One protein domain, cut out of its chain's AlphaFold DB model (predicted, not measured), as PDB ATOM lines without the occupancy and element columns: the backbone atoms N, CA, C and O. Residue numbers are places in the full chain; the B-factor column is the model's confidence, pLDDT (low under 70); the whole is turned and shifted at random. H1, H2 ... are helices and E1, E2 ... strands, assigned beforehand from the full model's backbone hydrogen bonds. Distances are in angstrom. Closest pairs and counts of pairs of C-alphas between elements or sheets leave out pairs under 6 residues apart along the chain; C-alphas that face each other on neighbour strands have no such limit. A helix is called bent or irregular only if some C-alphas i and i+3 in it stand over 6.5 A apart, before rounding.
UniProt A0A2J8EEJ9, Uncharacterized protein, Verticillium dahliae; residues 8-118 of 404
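This is residues 8 to 118 of the 404 residues of an uncharacterized protein of Verticillium dahliae (UniProt A0A2J8EEJ9). A small sheet of three strands has helix H3 over one face; the longer helix H2 reaches away beyond one end of the sheet, with H1 at its far end, and short H4 lies beyond the sheet's other end. From the far end of H2 a long loop, residues 60 to 86, runs back to E3, and its residues 67 to 72 stick out. The 111 printed residues hold four named helices and three named strands in the order H1, E1, E2, H2, E3, H3, H4; the sheet order is E2, E1, E3, antiparallel. The class is mixed, helices and strands, with 52 residues, under half, in named elements. The whole is only just loose, close to compact, with a radius of gyration of the C-alphas of 16.2 A, and flat, spanning 49 by 35 by 18 A.

In the sheet, E1 is residues 24 to 29, 16.2 A long, E2 is residues 40 to 42, 6.6 A, and E3 is residues 87 to 92, 15.2 A. H2, residues 45 to 59, measures 20.7 A and ends at C-alpha 59 at (118.525, 102.414, 71.122). H3 is residues 95 to 103, 12.6 A. H1, residues 8 to 16, 11.9 A, begins at C-alpha 8 at (113.707, 93.262, 72.413); it is irregular, with C-alphas 10 and 13 7.2 A apart. H4, residues 110 to 113, 5.7 A, ends at C-alpha 113 at (110.507, 93.253, 113.152).

E1 is the inner strand. E1 and E3 are antiparallel at 151 degrees, with N 26 and O 90 within hydrogen-bond range at 2.8 A. E1 and E2 form a hairpin, antiparallel at 145 degrees, with N 42 and O 27 at 2.8 A. E2, H2 and E3 make a split strand-helix-strand unit, two strands running the same way with E1 between them, and its crossover is right-handed. H3 is on the sheet at a height of 8.8 A, over E3 and, only just, over E1, on which 3 of its C-alphas fall; on the local plane it runs along E3 at 19 degrees. The closest C-alphas of E3 and H3 are those of Ser 92 and Phe 98, 5.4 A. H2 is only just not on the sheet, with 4 pairs of C-alphas within 10 A. H2 touches H1 with residues 55 to 59 alone, opposite ways at a steep tilt of 51 degrees; their closest C-alphas, of Arg 10 and Ala 59, are 5.9 A apart. H4 is not on the sheet, and its closest C-alpha to E1 is that of Asp 112, 7.6 A from that of Leu 29. In H2 and H3 every O i to N i+4 pair is within hydrogen-bond range; in H1 2 of 5 are, beside 4 of 6 O i to N i+3 pairs, and H4 is too short for an O i to N i+4 pair.

The two C-alphas farthest apart, of Gly 60 and Gly 116, are 49.6 A apart. The printed part has no cut. The link from H2 to E3 is long, 27 residues. The mean pLDDT of the printed part is 88.4, and no printed residue is under 70.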
ATOM      1  N   ARG A   8     112.907  94.127  71.544       88.69
ATOM      2  CA  ARG A   8     113.707  93.262  72.413       88.69
ATOM      3  C   ARG A   8     115.188  93.201  72.004       88.69
ATOM      4  O   ARG A   8     115.993  93.547  72.861       88.69
ATOM      5  N   PRO A   9     115.563  92.903  70.744       89.50
ATOM      6  CA  PRO A   9     116.979  92.807  70.369       89.50
ATOM      7  C   PRO A   9     117.752  94.121  70.548       89.50
ATOM      8  O   PRO A   9     118.953  94.113  70.773       89.50
ATOM      9  N   ARG A  10     117.057  95.265  70.459       90.50
ATOM     10  CA  ARG A  10     117.649  96.603  70.617       90.50
ATOM     11  C   ARG A  10     117.833  96.997  72.082       90.50
ATOM     12  O   ARG A  10     118.674  97.833  72.377       90.50
ATOM     13  N   ALA A  11     117.017  96.449  72.979       91.06
ATOM     14  CA  ALA A  11     117.046  96.777  74.399       91.06
ATOM     15  C   ALA A  11     117.922  95.809  75.208       91.06
ATOM     16  O   ALA A  11     118.572  96.248  76.146       91.06
ATOM     17  N   GLU A  12     117.929  94.519  74.852       91.50
ATOM     18  CA  GLU A  12     118.534  93.420  75.625       91.50
ATOM     19  C   GLU A  12     119.977  93.699  76.098       91.50
ATOM     20  O   GLU A  12     120.185  93.585  77.305       91.50
ATOM     21  N   PRO A  13     120.911  94.212  75.264       91.62
ATOM     22  CA  PRO A  13     122.289  94.466  75.702       91.62
ATOM     23  C   PRO A  13     122.397  95.434  76.890       91.62
ATOM     24  O   PRO A  13     123.191  95.234  77.800       91.62
ATOM     25  N   TYR A  14     121.546  96.466  76.939       92.44
ATOM     26  CA  TYR A  14     121.564  97.445  78.032       92.44
ATOM     27  C   TYR A  14     121.050  96.867  79.354       92.44
ATOM     28  O   TYR A  14     121.382  97.377  80.419       92.44
ATOM     29  N   PHE A  15     120.186  95.849  79.297       90.94
ATOM     30  CA  PHE A  15     119.661  95.185  80.492       90.94
ATOM     31  C   PHE A  15     120.583  94.077  80.999       90.94
ATOM     32  O   PHE A  15     120.529  93.778  82.192       90.94
ATOM     33  N   GLU A  16     121.390  93.470  80.123       89.75
ATOM     34  CA  GLU A  16     122.440  92.526  80.521       89.75
ATOM     35  C   GLU A  16     123.523  93.243  81.338       89.75
ATOM     36  O   GLU A  16     123.848  92.781  82.429       89.75
ATOM     37  N   ASP A  17     123.928  94.441  80.907       88.94
ATOM     38  CA  ASP A  17     124.937  95.270  81.583       88.94
ATOM     39  C   ASP A  17     124.314  96.447  82.361       88.94
ATOM     40  O   ASP A  17     124.842  97.558  82.403       88.94
ATOM     41  N   ILE A  18     123.155  96.227  82.992       92.50
ATOM     42  CA  ILE A  18     122.351  97.304  83.606       92.50
ATOM     43  C   ILE A  18     123.091  98.111  84.686       92.50
ATOM     44  O   ILE A  18     122.750  99.270  84.941       92.50
ATOM     45  N   LEU A  19     124.081  97.512  85.349       91.69
ATOM     46  CA  LEU A  19     124.876  98.189  86.374       91.69
ATOM     47  C   LEU A  19     126.030  98.998  85.784       91.69
ATOM     48  O   LEU A  19     126.446  99.975  86.400       91.69
ATOM     49  N   GLU A  20     126.525  98.632  84.604       91.50
ATOM     50  CA  GLU A  20     127.726  99.227  84.035       91.50
ATOM     51  C   GLU A  20     127.452 100.633  83.501       91.50
ATOM     52  O   GLU A  20     126.544 100.862  82.697       91.50
ATOM     53  N   GLY A  21     128.221 101.607  83.995       84.75
ATOM     54  CA  GLY A  21     128.103 103.010  83.592       84.75
ATOM     55  C   GLY A  21     126.823 103.709  84.072       84.75
ATOM     56  O   GLY A  21     126.585 104.858  83.699       84.75
ATOM     57  N   ASN A  22     126.013 103.055  84.912       89.69
ATOM     58  CA  ASN A  22     124.764 103.590  85.449       89.69
ATOM     59  C   ASN A  22     124.861 103.758  86.968       89.69
ATOM     60  O   ASN A  22     125.250 102.844  87.687       89.69
ATOM     61  N   THR A  23     124.468 104.926  87.481       93.62
ATOM     62  CA  THR A  23     124.470 105.171  88.931       93.62
ATOM     63  C   THR A  23     123.214 104.609  89.591       93.62
ATOM     64  O   THR A  23     122.107 105.089  89.332       93.62
ATOM     65  N   TRP A  24     123.399 103.660  90.507       96.88
ATOM     66  CA  TRP A  24     122.334 103.011  91.271       96.88
ATOM     67  C   TRP A  24     122.506 103.241  92.769       96.88
ATOM     68  O   TRP A  24     123.558 102.942  93.328       96.88
ATOM     69  N   ASP A  25     121.457 103.729  93.430       97.19
ATOM     70  CA  ASP A  25     121.390 103.826  94.885       97.19
ATOM     71  C   ASP A  25     120.584 102.635  95.395       97.19
ATOM     72  O   ASP A  25     119.374 102.536  95.178       97.19
ATOM     73  N   PHE A  26     121.265 101.709  96.060       96.06
ATOM     74  CA  PHE A  26     120.653 100.508  96.601       96.06
ATOM     75  C   PHE A  26     120.122 100.757  98.003       96.06
ATOM     76  O   PHE A  26     120.783 101.356  98.852       96.06
ATOM     77  N   PHE A  27     118.929 100.235  98.252       94.94
ATOM     78  CA  PHE A  27     118.263 100.228  99.542       94.94
ATOM     79  C   PHE A  27     117.923  98.794  99.919       94.94
ATOM     80  O   PHE A  27     117.609  97.992  99.044       94.94
ATOM     81  N   TYR A  28     117.942  98.467 101.204       93.25
ATOM     82  CA  TYR A  28     117.629  97.129 101.693       93.25
ATOM     83  C   TYR A  28     116.436  97.144 102.647       93.25
ATOM     84  O   TYR A  28     116.227  98.108 103.388       93.25
ATOM     85  N   LEU A  29     115.651  96.068 102.632       91.75
ATOM     86  CA  LEU A  29     114.598  95.823 103.614       91.75
ATOM     87  C   LEU A  29     114.515  94.332 103.946       91.75
ATOM     88  O   LEU A  29     114.427  93.489 103.045       91.75
ATOM     89  N   TYR A  30     114.529  94.018 105.238       90.69
ATOM     90  CA  TYR A  30     114.320  92.662 105.730       90.69
ATOM     91  C   TYR A  30     112.846  92.263 105.663       90.69
ATOM     92  O   TYR A  30     111.947  93.100 105.719       90.69
ATOM     93  N   ASN A  31     112.596  90.960 105.531       89.44
ATOM     94  CA  ASN A  31     111.261  90.413 105.725       89.44
ATOM     95  C   ASN A  31     111.019  90.264 107.238       89.44
ATOM     96  O   ASN A  31     111.696  89.428 107.840       89.44
ATOM     97  N   PRO A  32     110.046  90.976 107.841       88.56
ATOM     98  CA  PRO A  32     109.810  90.918 109.287       88.56
ATOM     99  C   PRO A  32     109.507  89.507 109.816       88.56
ATOM    100  O   PRO A  32     109.741  89.220 110.982       88.56
ATOM    101  N   ARG A  33     109.010  88.605 108.955       86.88
ATOM    102  CA  ARG A  33     108.699  87.206 109.302       86.88
ATOM    103  C   ARG A  33     109.810  86.211 108.957       86.88
ATOM    104  O   ARG A  33     109.631  85.008 109.125       86.88
ATOM    105  N   SER A  34     110.924  86.670 108.393       86.62
ATOM    106  CA  SER A  34     112.024  85.804 107.943       86.62
ATOM    107  C   SER A  34     113.354  86.560 107.983       86.62
ATOM    108  O   SER A  34     113.991  86.752 106.949       86.62
ATOM    109  N   LEU A  35     113.754  87.018 109.171       85.06
ATOM    110  CA  LEU A  35     114.970  87.820 109.377       85.06
ATOM    111  C   LEU A  35     116.281  87.070 109.084       85.06
ATOM    112  O   LEU A  35     117.306  87.704 108.839       85.06
ATOM    113  N   GLU A  36     116.227  85.738 109.068       82.75
ATOM    114  CA  GLU A  36     117.336  84.864 108.664       82.75
ATOM    115  C   GLU A  36     117.565  84.867 107.140       82.75
ATOM    116  O   GLU A  36     118.646  84.522 106.662       82.75
ATOM    117  N   GLU A  37     116.560  85.256 106.338       84.81
ATOM    118  CA  GLU A  37     116.753  85.437 104.898       84.81
ATOM    119  C   GLU A  37     117.518  86.743 104.622       84.81
ATOM    120  O   GLU A  37     117.274  87.780 105.240       84.81
ATOM    121  N   ALA A  38     118.384  86.731 103.602       85.31
ATOM    122  CA  ALA A  38     119.014  87.954 103.110       85.31
ATOM    123  C   ALA A  38     117.954  89.008 102.709       85.31
ATOM    124  O   ALA A  38     116.943  88.656 102.075       85.31
ATOM    125  N   PRO A  39     118.178  90.303 103.015       90.25
ATOM    126  CA  PRO A  39     117.190  91.340 102.765       90.25
ATOM    127  C   PRO A  39     116.967  91.543 101.266       90.25
ATOM    128  O   PRO A  39     117.813  91.236 100.419       90.25
ATOM    129  N   LYS A  40     115.796  92.078 100.917       90.12
ATOM    130  CA  LYS A  40     115.504  92.464  99.535       90.12
ATOM    131  C   LYS A  40     116.175  93.794  99.232       90.12
ATOM    132  O   LYS A  40     116.094  94.715 100.038       90.12
ATOM    133  N   LEU A  41     116.805  93.869  98.063       91.94
ATOM    134  CA  LEU A  41     117.409  95.090  97.550       91.94
ATOM    135  C   LEU A  41     116.446  95.800  96.602       91.94
ATOM    136  O   LEU A  41     115.764  95.163  95.796       91.94
ATOM    137  N   PHE A  42     116.422  97.119  96.702       92.88
ATOM    138  CA  PHE A  42     115.576  98.015  95.935       92.88
ATOM    139  C   PHE A  42     116.407  99.159  95.384       92.88
ATOM    140  O   PHE A  42     117.404  99.560  95.979       92.88
ATOM    141  N   VAL A  43     115.935  99.715  94.278       94.25
ATOM    142  CA  VAL A  43     116.398 100.988  93.737       94.25
ATOM    143  C   VAL A  43     115.184 101.911  93.612       94.25
ATOM    144  O   VAL A  43     114.084 101.430  93.315       94.25
ATOM    145  N   PRO A  44     115.327 103.220  93.856       94.88
ATOM    146  CA  PRO A  44     114.289 104.197  93.571       94.88
ATOM    147  C   PRO A  44     113.755 104.069  92.139       94.88
ATOM    148  O   PRO A  44     114.525 104.052  91.178       94.88
ATOM    149  N   THR A  45     112.427 104.062  91.978       92.69
ATOM    150  CA  THR A  45     111.767 103.986  90.659       92.69
ATOM    151  C   THR A  45     112.293 105.046  89.690       92.69
ATOM    152  O   THR A  45     112.486 104.763  88.513       92.69
ATOM    153  N   VAL A  46     112.617 106.237  90.202       93.38
ATOM    154  CA  VAL A  46     113.173 107.352  89.421       93.38
ATOM    155  C   VAL A  46     114.519 107.025  88.762       93.38
ATOM    156  O   VAL A  46     114.788 107.520  87.668       93.38
ATOM    157  N   GLN A  47     115.355 106.178  89.380       94.94
ATOM    158  CA  GLN A  47     116.618 105.730  88.781       94.94
ATOM    159  C   GLN A  47     116.355 104.749  87.640       94.94
ATOM    160  O   GLN A  47     116.951 104.874  86.573       94.94
ATOM    161  N   PHE A  48     115.390 103.842  87.809       93.50
ATOM    162  CA  PHE A  48     114.995 102.928  86.739       93.50
ATOM    163  C   PHE A  48     114.343 103.662  85.559       93.50
ATOM    164  O   PHE A  48     114.677 103.402  84.407       93.50
ATOM    165  N   GLU A  49     113.474 104.642  85.811       94.00
ATOM    166  CA  GLU A  49     112.906 105.501  84.761       94.00
ATOM    167  C   GLU A  49     113.975 106.343  84.049       94.00
ATOM    168  O   GLU A  49     113.892 106.570  82.841       94.00
ATOM    169  N   HIS A  50     114.996 106.809  84.774       94.62
ATOM    170  CA  HIS A  50     116.148 107.474  84.171       94.62
ATOM    171  C   HIS A  50     116.926 106.534  83.246       94.62
ATOM    172  O   HIS A  50     117.164 106.892  82.094       94.62
ATOM    173  N   PHE A  51     117.214 105.313  83.697       95.25
ATOM    174  CA  PHE A  51     117.833 104.281  82.872       95.25
ATOM    175  C   PHE A  51     117.017 103.988  81.600       95.25
ATOM    176  O   PHE A  51     117.561 104.009  80.497       95.25
ATOM    177  N   LEU A  52     115.689 103.839  81.703       94.38
ATOM    178  CA  LEU A  52     114.830 103.662  80.523       94.38
ATOM    179  C   LEU A  52     114.941 104.832  79.534       94.38
ATOM    180  O   LEU A  52     114.925 104.606  78.325       94.38
ATOM    181  N   ARG A  53     115.076 106.078  80.013       95.44
ATOM    182  CA  ARG A  53     115.295 107.246  79.138       95.44
ATOM    183  C   ARG A  53     116.626 107.167  78.392       95.44
ATOM    184  O   ARG A  53     116.647 107.498  77.209       95.44
ATOM    185  N   ILE A  54     117.690 106.702  79.047       93.69
ATOM    186  CA  ILE A  54     118.997 106.480  78.409       93.69
ATOM    187  C   ILE A  54     118.868 105.421  77.311       93.69
ATOM    188  O   ILE A  54     119.215 105.688  76.161       93.69
ATOM    189  N   VAL A  55     118.288 104.258  77.628       94.50
ATOM    190  CA  VAL A  55     118.079 103.176  76.652       94.50
ATOM    191  C   VAL A  55     117.235 103.656  75.473       94.50
ATOM    192  O   VAL A  55     117.577 103.398  74.324       94.50
ATOM    193  N   ASN A  56     116.160 104.404  75.724       95.50
ATOM    194  CA  ASN A  56     115.319 104.961  74.664       95.50
ATOM    195  C   ASN A  56     116.091 105.889  73.723       95.50
ATOM    196  O   ASN A  56     115.892 105.818  72.509       95.50
ATOM    197  N   ALA A  57     116.964 106.737  74.274       95.06
ATOM    198  CA  ALA A  57     117.782 107.663  73.501       95.06
ATOM    199  C   ALA A  57     118.843 106.932  72.666       95.06
ATOM    200  O   ALA A  57     118.978 107.217  71.479       95.06
ATOM    201  N   LEU A  58     119.554 105.970  73.261       94.38
ATOM    202  CA  LEU A  58     120.633 105.234  72.592       94.38
ATOM    203  C   LEU A  58     120.103 104.225  71.573       94.38
ATOM    204  O   LEU A  58     120.598 104.140  70.453       94.38
ATOM    205  N   ALA A  59     119.069 103.476  71.948       93.50
ATOM    206  CA  ALA A  59     118.525 102.414  71.122       93.50
ATOM    207  C   ALA A  59     117.437 102.902  70.166       93.50
ATOM    208  O   ALA A  59     117.005 102.107  69.340       93.50
ATOM    209  N   GLY A  60     116.966 104.154  70.249       93.69
ATOM    210  CA  GLY A  60     115.911 104.707  69.388       93.69
ATOM    211  C   GLY A  60     114.555 104.011  69.557       93.69
ATOM    212  O   GLY A  60     113.888 103.702  68.566       93.69
ATOM    213  N   ILE A  61     114.178 103.710  70.802       94.38
ATOM    214  CA  ILE A  61     112.936 103.012  71.186       94.38
ATOM    215  C   ILE A  61     112.153 103.817  72.240       94.38
ATOM    216  O   ILE A  61     112.561 104.905  72.636       94.38
ATOM    217  N   ARG A  62     110.986 103.316  72.671       91.44
ATOM    218  CA  ARG A  62     110.129 103.962  73.684       91.44
ATOM    219  C   ARG A  62     109.639 102.963  74.729       91.44
ATOM    220  O   ARG A  62     108.522 102.463  74.660       91.44
ATOM    221  N   LEU A  63     110.502 102.656  75.683       92.12
ATOM    222  CA  LEU A  63     110.214 101.878  76.878       92.12
ATOM    223  C   LEU A  63     109.740 102.802  77.999       92.12
ATOM    224  O   LEU A  63     110.367 103.823  78.279       92.12
ATOM    225  N   THR A  64     108.661 102.419  78.669       90.81
ATOM    226  CA  THR A  64     108.159 103.079  79.878       90.81
ATOM    227  C   THR A  64     107.686 102.020  80.866       90.81
ATOM    228  O   THR A  64     107.387 100.887  80.480       90.81
ATOM    229  N   ILE A  65     107.569 102.383  82.144       88.06
ATOM    230  CA  ILE A  65     106.749 101.594  83.066       88.06
ATOM    231  C   ILE A  65     105.290 101.748  82.598       88.06
ATOM    232  O   ILE A  65     104.841 102.884  82.418       88.06
ATOM    233  N   PRO A  66     104.548 100.656  82.333       84.38
ATOM    234  CA  PRO A  66     103.164 100.761  81.878       84.38
ATOM    235  C   PRO A  66     102.292 101.486  82.913       84.38
ATOM    236  O   PRO A  66     102.469 101.247  84.106       84.38
ATOM    237  N   PRO A  67     101.326 102.328  82.513       79.12
ATOM    238  CA  PRO A  67     100.351 102.872  83.452       79.12
ATOM    239  C   PRO A  67      99.378 101.781  83.941       79.12
ATOM    240  O   PRO A  67      99.191 100.747  83.298       79.12
ATOM    241  N   GLY A  68      98.723 102.025  85.078       78.00
ATOM    242  CA  GLY A  68      97.662 101.159  85.609       78.00
ATOM    243  C   GLY A  68      98.143  99.860  86.275       78.00
ATOM    244  O   GLY A  68      99.281  99.749  86.734       78.00
ATOM    245  N   ALA A  69      97.251  98.867  86.345       70.69
ATOM    246  CA  ALA A  69      97.486  97.584  87.021       70.69
ATOM    247  C   ALA A  69      98.724  96.793  86.529       70.69
ATOM    248  O   ALA A  69      99.344  96.108  87.339       70.69
ATOM    249  N   PRO A  70      99.150  96.867  85.253       70.00
ATOM    250  CA  PRO A  70     100.406  96.242  84.830       70.00
ATOM    251  C   PRO A  70     101.659  96.931  85.401       70.00
ATOM    252  O   PRO A  70     102.667  96.265  85.645       70.00
ATOM    253  N   GLY A  71     101.597  98.246  85.638       72.31
ATOM    254  CA  GLY A  71     102.694  99.063  86.169       72.31
ATOM    255  C   GLY A  71     102.978  98.873  87.651       72.31
ATOM    256  O   GLY A  71     104.122  99.010  88.081       72.31
ATOM    257  N   SER A  72     101.963  98.498  88.434       72.88
ATOM    258  CA  SER A  72     102.104  98.252  89.878       72.88
ATOM    259  C   SER A  72     103.022  97.067  90.208       72.88
ATOM    260  O   SER A  72     103.444  96.914  91.347       72.88
ATOM    261  N   LYS A  73     103.389  96.251  89.208       73.00
ATOM    262  CA  LYS A  73     104.395  95.185  89.336       73.00
ATOM    263  C   LYS A  73     105.843  95.692  89.285       73.00
ATOM    264  O   LYS A  73     106.748  94.927  89.604       73.00
ATOM    265  N   PHE A  74     106.074  96.935  88.851       77.38
ATOM    266  CA  PHE A  74     107.417  97.508  88.663       77.38
ATOM    267  C   PHE A  74     107.880  98.386  89.825       77.38
ATOM    268  O   PHE A  74     109.070  98.662  89.933       77.38
ATOM    269  N   HIS A  75     106.968  98.832  90.685       83.38
ATOM    270  CA  HIS A  75     107.309  99.647  91.841       83.38
ATOM    271  C   HIS A  75     106.506  99.207  93.058       83.38
ATOM    272  O   HIS A  75     105.348  98.812  92.955       83.38
ATOM    273  N   LEU A  76     107.129  99.315  94.225       85.31
ATOM    274  CA  LEU A  76     106.489  99.091  95.512       85.31
ATOM    275  C   LEU A  76     106.477 100.408  96.284       85.31
ATOM    276  O   LEU A  76     107.439 101.176  96.231       85.31
ATOM    277  N   LYS A  77     105.382 100.668  96.998       85.88
ATOM    278  CA  LYS A  77     105.271 101.791  97.933       85.88
ATOM    279  C   LYS A  77     105.429 101.272  99.357       85.88
ATOM    280  O   LYS A  77     104.817 100.269  99.726       85.88
ATOM    281  N   PHE A  78     106.254 101.967 100.134       86.69
ATOM    282  CA  PHE A  78     106.604 101.612 101.508       86.69
ATOM    283  C   PHE A  78     106.264 102.759 102.461       86.69
ATOM    284  O   PHE A  78     106.238 103.920 102.053       86.69
ATOM    285  N   GLY A  79     106.044 102.440 103.738       80.88
ATOM    286  CA  GLY A  79     105.769 103.431 104.778       80.88
ATOM    287  C   GLY A  79     104.293 103.761 104.997       80.88
ATOM    288  O   GLY A  79     103.997 104.610 105.836       80.88
ATOM    289  N   GLU A  80     103.384 103.107 104.271       82.75
ATOM    290  CA  GLU A  80     101.944 103.121 104.553       82.75
ATOM    291  C   GLU A  80     101.688 102.424 105.900       82.75
ATOM    292  O   GLU A  80     102.312 101.400 106.191       82.75
ATOM    293  N   GLY A  81     100.815 102.992 106.739       79.81
ATOM    294  CA  GLY A  81     100.452 102.401 108.036       79.81
ATOM    295  C   GLY A  81     101.624 102.203 109.007       79.81
ATOM    296  O   GLY A  81     101.583 101.281 109.813       79.81
ATOM    297  N   CYS A  82     102.678 103.021 108.899       81.62
ATOM    298  CA  CYS A  82     103.927 102.896 109.666       81.62
ATOM    299  C   CYS A  82     104.736 101.613 109.383       81.62
ATOM    300  O   CYS A  82     105.589 101.244 110.184       81.62
ATOM    301  N   SER A  83     104.520 100.953 108.238       84.50
ATOM    302  CA  SER A  83     105.353  99.818 107.810       84.50
ATOM    303  C   SER A  83     106.848 100.178 107.702       84.50
ATOM    304  O   SER A  83     107.181 101.306 107.306       84.50
ATOM    305  N   PRO A  84     107.755  99.218 107.980       88.19
ATOM    306  CA  PRO A  84     109.185  99.364 107.721       88.19
ATOM    307  C   PRO A  84     109.495  99.867 106.302       88.19
ATOM    308  O   PRO A  84     108.849  99.480 105.323       88.19
ATOM    309  N   ARG A  85     110.505 100.740 106.187       90.06
ATOM    310  CA  ARG A  85     110.932 101.357 104.920       90.06
ATOM    311  C   ARG A  85     112.325 100.872 104.518       90.06
ATOM    312  O   ARG A  85     113.164 100.709 105.403       90.06
ATOM    313  N   PRO A  86     112.603 100.695 103.212       92.69
ATOM    314  CA  PRO A  86     113.949 100.387 102.752       92.69
ATOM    315  C   PRO A  86     114.964 101.432 103.229       92.69
ATOM    316  O   PRO A  86     114.729 102.636 103.105       92.69
ATOM    317  N   ARG A  87     116.091 100.967 103.768       92.69
ATOM    318  CA  ARG A  87     117.193 101.802 104.271       92.69
ATOM    319  C   ARG A  87     118.314 101.853 103.248       92.69
ATOM    320  O   ARG A  87     118.545 100.868 102.552       92.69
ATOM    321  N   PHE A  88     118.987 102.994 103.130       94.94
ATOM    322  CA  PHE A  88     120.084 103.152 102.174       94.94
ATOM    323  C   PHE A  88     121.218 102.174 102.498       94.94
ATOM    324  O   PHE A  88     121.633 102.070 103.651       94.94
ATOM    325  N   LEU A  89     121.688 101.458 101.479       94.62
ATOM    326  CA  LEU A  89     122.763 100.475 101.581       94.62
ATOM    327  C   LEU A  89     124.067 101.006 100.977       94.62
ATOM    328  O   LEU A  89     125.130 100.865 101.574       94.62
ATOM    329  N   GLY A  90     123.994 101.615  99.792       94.44
ATOM    330  CA  GLY A  90     125.172 102.123  99.095       94.44
ATOM    331  C   GLY A  90     124.892 102.517  97.650       94.44
ATOM    332  O   GLY A  90     123.850 102.177  97.091       94.44
ATOM    333  N   ARG A  91     125.846 103.229  97.045       95.88
ATOM    334  CA  ARG A  91     125.807 103.659  95.645       95.88
ATOM    335  C   ARG A  91     126.768 102.833  94.801       95.88
ATOM    336  O   ARG A  91     127.930 102.722  95.176       95.88
ATOM    337  N   SER A  92     126.291 102.331  93.667       95.06
ATOM    338  CA  SER A  92     127.064 101.564  92.688       95.06
ATOM    339  C   SER A  92     127.124 102.273  91.341       95.06
ATOM    340  O   SER A  92     126.139 102.903  90.947       95.06
ATOM    341  N   ILE A  93     128.236 102.121  90.620       92.50
ATOM    342  CA  ILE A  93     128.365 102.523  89.208       92.50
ATOM    343  C   ILE A  93     128.798 101.375  88.272       92.50
ATOM    344  O   ILE A  93     128.971 101.604  87.076       92.50
ATOM    345  N   CYS A  94     128.992 100.168  88.818       92.44
ATOM    346  CA  CYS A  94     129.384  98.951  88.096       92.44
ATOM    347  C   CYS A  94     129.059  97.675  88.906       92.44
ATOM    348  O   CYS A  94     128.629  97.745  90.063       92.44
ATOM    349  N   GLU A  95     129.277  96.494  88.328       91.38
ATOM    350  CA  GLU A  95     129.021  95.193  88.971       91.38
ATOM    351  C   GLU A  95     129.913  94.947  90.206       91.38
ATOM    352  O   GLU A  95     129.465  94.409  91.228       91.38
ATOM    353  N   SER A  96     131.182  95.373  90.160       91.44
ATOM    354  CA  SER A  96     132.121  95.181  91.277       91.44
ATOM    355  C   SER A  96     131.727  95.989  92.514       91.44
ATOM    356  O   SER A  96     131.804  95.486  93.639       91.44
ATOM    357  N   ASP A  97     131.257  97.221  92.319       90.62
ATOM    358  CA  ASP A  97     130.749  98.066  93.401       90.62
ATOM    359  C   ASP A  97     129.521  97.433  94.055       90.62
ATOM    360  O   ASP A  97     129.452  97.316  95.281       90.62
ATOM    361  N   PHE A  98     128.585  96.940  93.243       92.62
ATOM    362  CA  PHE A  98     127.382  96.272  93.727       92.62
ATOM    363  C   PHE A  98     127.709  95.028  94.557       92.62
ATOM    364  O   PHE A  98     127.148  94.838  95.641       92.62
ATOM    365  N   THR A  99     128.662  94.217  94.096       91.81
ATOM    366  CA  THR A  99     129.145  93.043  94.837       91.81
ATOM    367  C   THR A  99     129.688  93.443  96.213       91.81
ATOM    368  O   THR A  99     129.298  92.861  97.228       91.81
ATOM    369  N   ASN A 100     130.512  94.493  96.279       91.38
ATOM    370  CA  ASN A 100     131.063  95.006  97.536       91.38
ATOM    371  C   ASN A 100     129.985  95.564  98.477       91.38
ATOM    372  O   ASN A 100     130.044  95.342  99.687       91.38
ATOM    373  N   ILE A 101     128.995  96.276  97.940       90.50
ATOM    374  CA  ILE A 101     127.862  96.820  98.706       90.50
ATOM    375  C   ILE A 101     127.037  95.683  99.310       90.50
ATOM    376  O   ILE A 101     126.680  95.730 100.486       90.50
ATOM    377  N   ARG A 102     126.789  94.621  98.539       89.56
ATOM    378  CA  ARG A 102     126.031  93.454  98.999       89.56
ATOM    379  C   ARG A 102     126.728  92.722 100.148       89.56
ATOM    380  O   ARG A 102     126.049  92.294 101.078       89.56
ATOM    381  N   LEU A 103     128.057  92.623 100.123       89.00
ATOM    382  CA  LEU A 103     128.843  92.039 101.219       89.00
ATOM    383  C   LEU A 103     128.787  92.872 102.510       89.00
ATOM    384  O   LEU A 103     128.946  92.323 103.596       89.00
ATOM    385  N   LYS A 104     128.528  94.180 102.407       88.25
ATOM    386  CA  LYS A 104     128.417  95.113 103.542       88.25
ATOM    387  C   LYS A 104     126.995  95.243 104.094       88.25
ATOM    388  O   LYS A 104     126.730  96.159 104.870       88.25
ATOM    389  N   THR A 105     126.077  94.368 103.688       88.00
ATOM    390  CA  THR A 105     124.687  94.403 104.161       88.00
ATOM    391  C   THR A 105     124.637  94.266 105.687       88.00
ATOM    392  O   THR A 105     125.115  93.255 106.203       88.00
ATOM    393  N   PRO A 106     124.083  95.254 106.419       87.31
ATOM    394  CA  PRO A 106     123.995  95.194 107.876       87.31
ATOM    395  C   PRO A 106     123.141  94.018 108.349       87.31
ATOM    396  O   PRO A 106     122.162  93.679 107.691       87.31
ATOM    397  N   ILE A 107     123.470  93.457 109.515       84.19
ATOM    398  CA  ILE A 107     122.631  92.463 110.205       84.19
ATOM    399  C   ILE A 107     121.284  93.113 110.573       84.19
ATOM    400  O   ILE A 107     121.213  94.327 110.792       84.19
ATOM    401  N   HIS A 108     120.210  92.321 110.611       82.31
ATOM    402  CA  HIS A 108     118.879  92.799 110.991       82.31
ATOM    403  C   HIS A 108     118.869  93.414 112.407       82.31
ATOM    404  O   HIS A 108     119.618  92.999 113.290       82.31
ATOM    405  N   HIS A 109     118.013  94.415 112.609       77.88
ATOM    406  CA  HIS A 109     117.823  95.166 113.855       77.88
ATOM    407  C   HIS A 109     116.383  95.000 114.368       77.88
ATOM    408  O   HIS A 109     115.492  94.623 113.610       77.88
ATOM    409  N   ASP A 110     116.115  95.370 115.622       73.12
ATOM    410  CA  ASP A 110     114.768  95.351 116.217       73.12
ATOM    411  C   ASP A 110     113.733  96.171 115.420       73.12
ATOM    412  O   ASP A 110     112.538  95.892 115.456       73.12
ATOM    413  N   ASP A 111     114.159  97.166 114.646       73.88
ATOM    414  CA  ASP A 111     113.240  97.939 113.798       73.88
ATOM    415  C   ASP A 111     112.752  97.144 112.573       73.88
ATOM    416  O   ASP A 111     111.703  97.455 112.002       73.88
ATOM    417  N   ASP A 112     113.475  96.091 112.178       80.94
ATOM    418  CA  ASP A 112     113.099  95.215 111.065       80.94
ATOM    419  C   ASP A 112     111.951  94.263 111.425       80.94
ATOM    420  O   ASP A 112     111.273  93.769 110.522       80.94
ATOM    421  N   VAL A 113     111.676  94.043 112.721       78.12
ATOM    422  CA  VAL A 113     110.507  93.253 113.152       78.12
ATOM    423  C   VAL A 113     109.195  94.036 113.058       78.12
ATOM    424  O   VAL A 113     108.125  93.445 113.180       78.12
ATOM    425  N   GLY A 114     109.242  95.357 112.831       78.56
ATOM    426  CA  GLY A 114     108.041  96.191 112.744       78.56
ATOM    427  C   GLY A 114     107.319  96.361 114.086       78.56
ATOM    428  O   GLY A 114     106.089  96.364 114.144       78.56
ATOM    429  N   LYS A 115     108.076  96.486 115.181       78.31
ATOM    430  CA  LYS A 115     107.537  96.636 116.540       78.31
ATOM    431  C   LYS A 115     106.576  97.831 116.625       78.31
ATOM    432  O   LYS A 115     106.936  98.953 116.289       78.31
ATOM    433  N   GLY A 116     105.350  97.591 117.095       78.69
ATOM    434  CA  GLY A 116     104.309  98.624 117.217       78.69
ATOM    435  C   GLY A 116     103.495  98.881 115.942       78.69
ATOM    436  O   GLY A 116     102.617  99.742 115.950       78.69
ATOM    437  N   VAL A 117     103.741  98.128 114.867       85.38
ATOM    438  CA  VAL A 117     102.939  98.151 113.636       85.38
ATOM    439  C   VAL A 117     101.846  97.083 113.718       85.38
ATOM    440  O   VAL A 117     102.063  95.999 114.250       85.38
ATOM    441  N   SER A 118     100.652  97.373 113.193       88.88
ATOM    442  CA  SER A 118      99.551  96.400 113.185       88.88
ATOM    443  C   SER A 118      99.863  95.187 112.301       88.88
ATOM    444  O   SER A 118     100.400  95.353 111.202       88.88
TER     445      SER A 118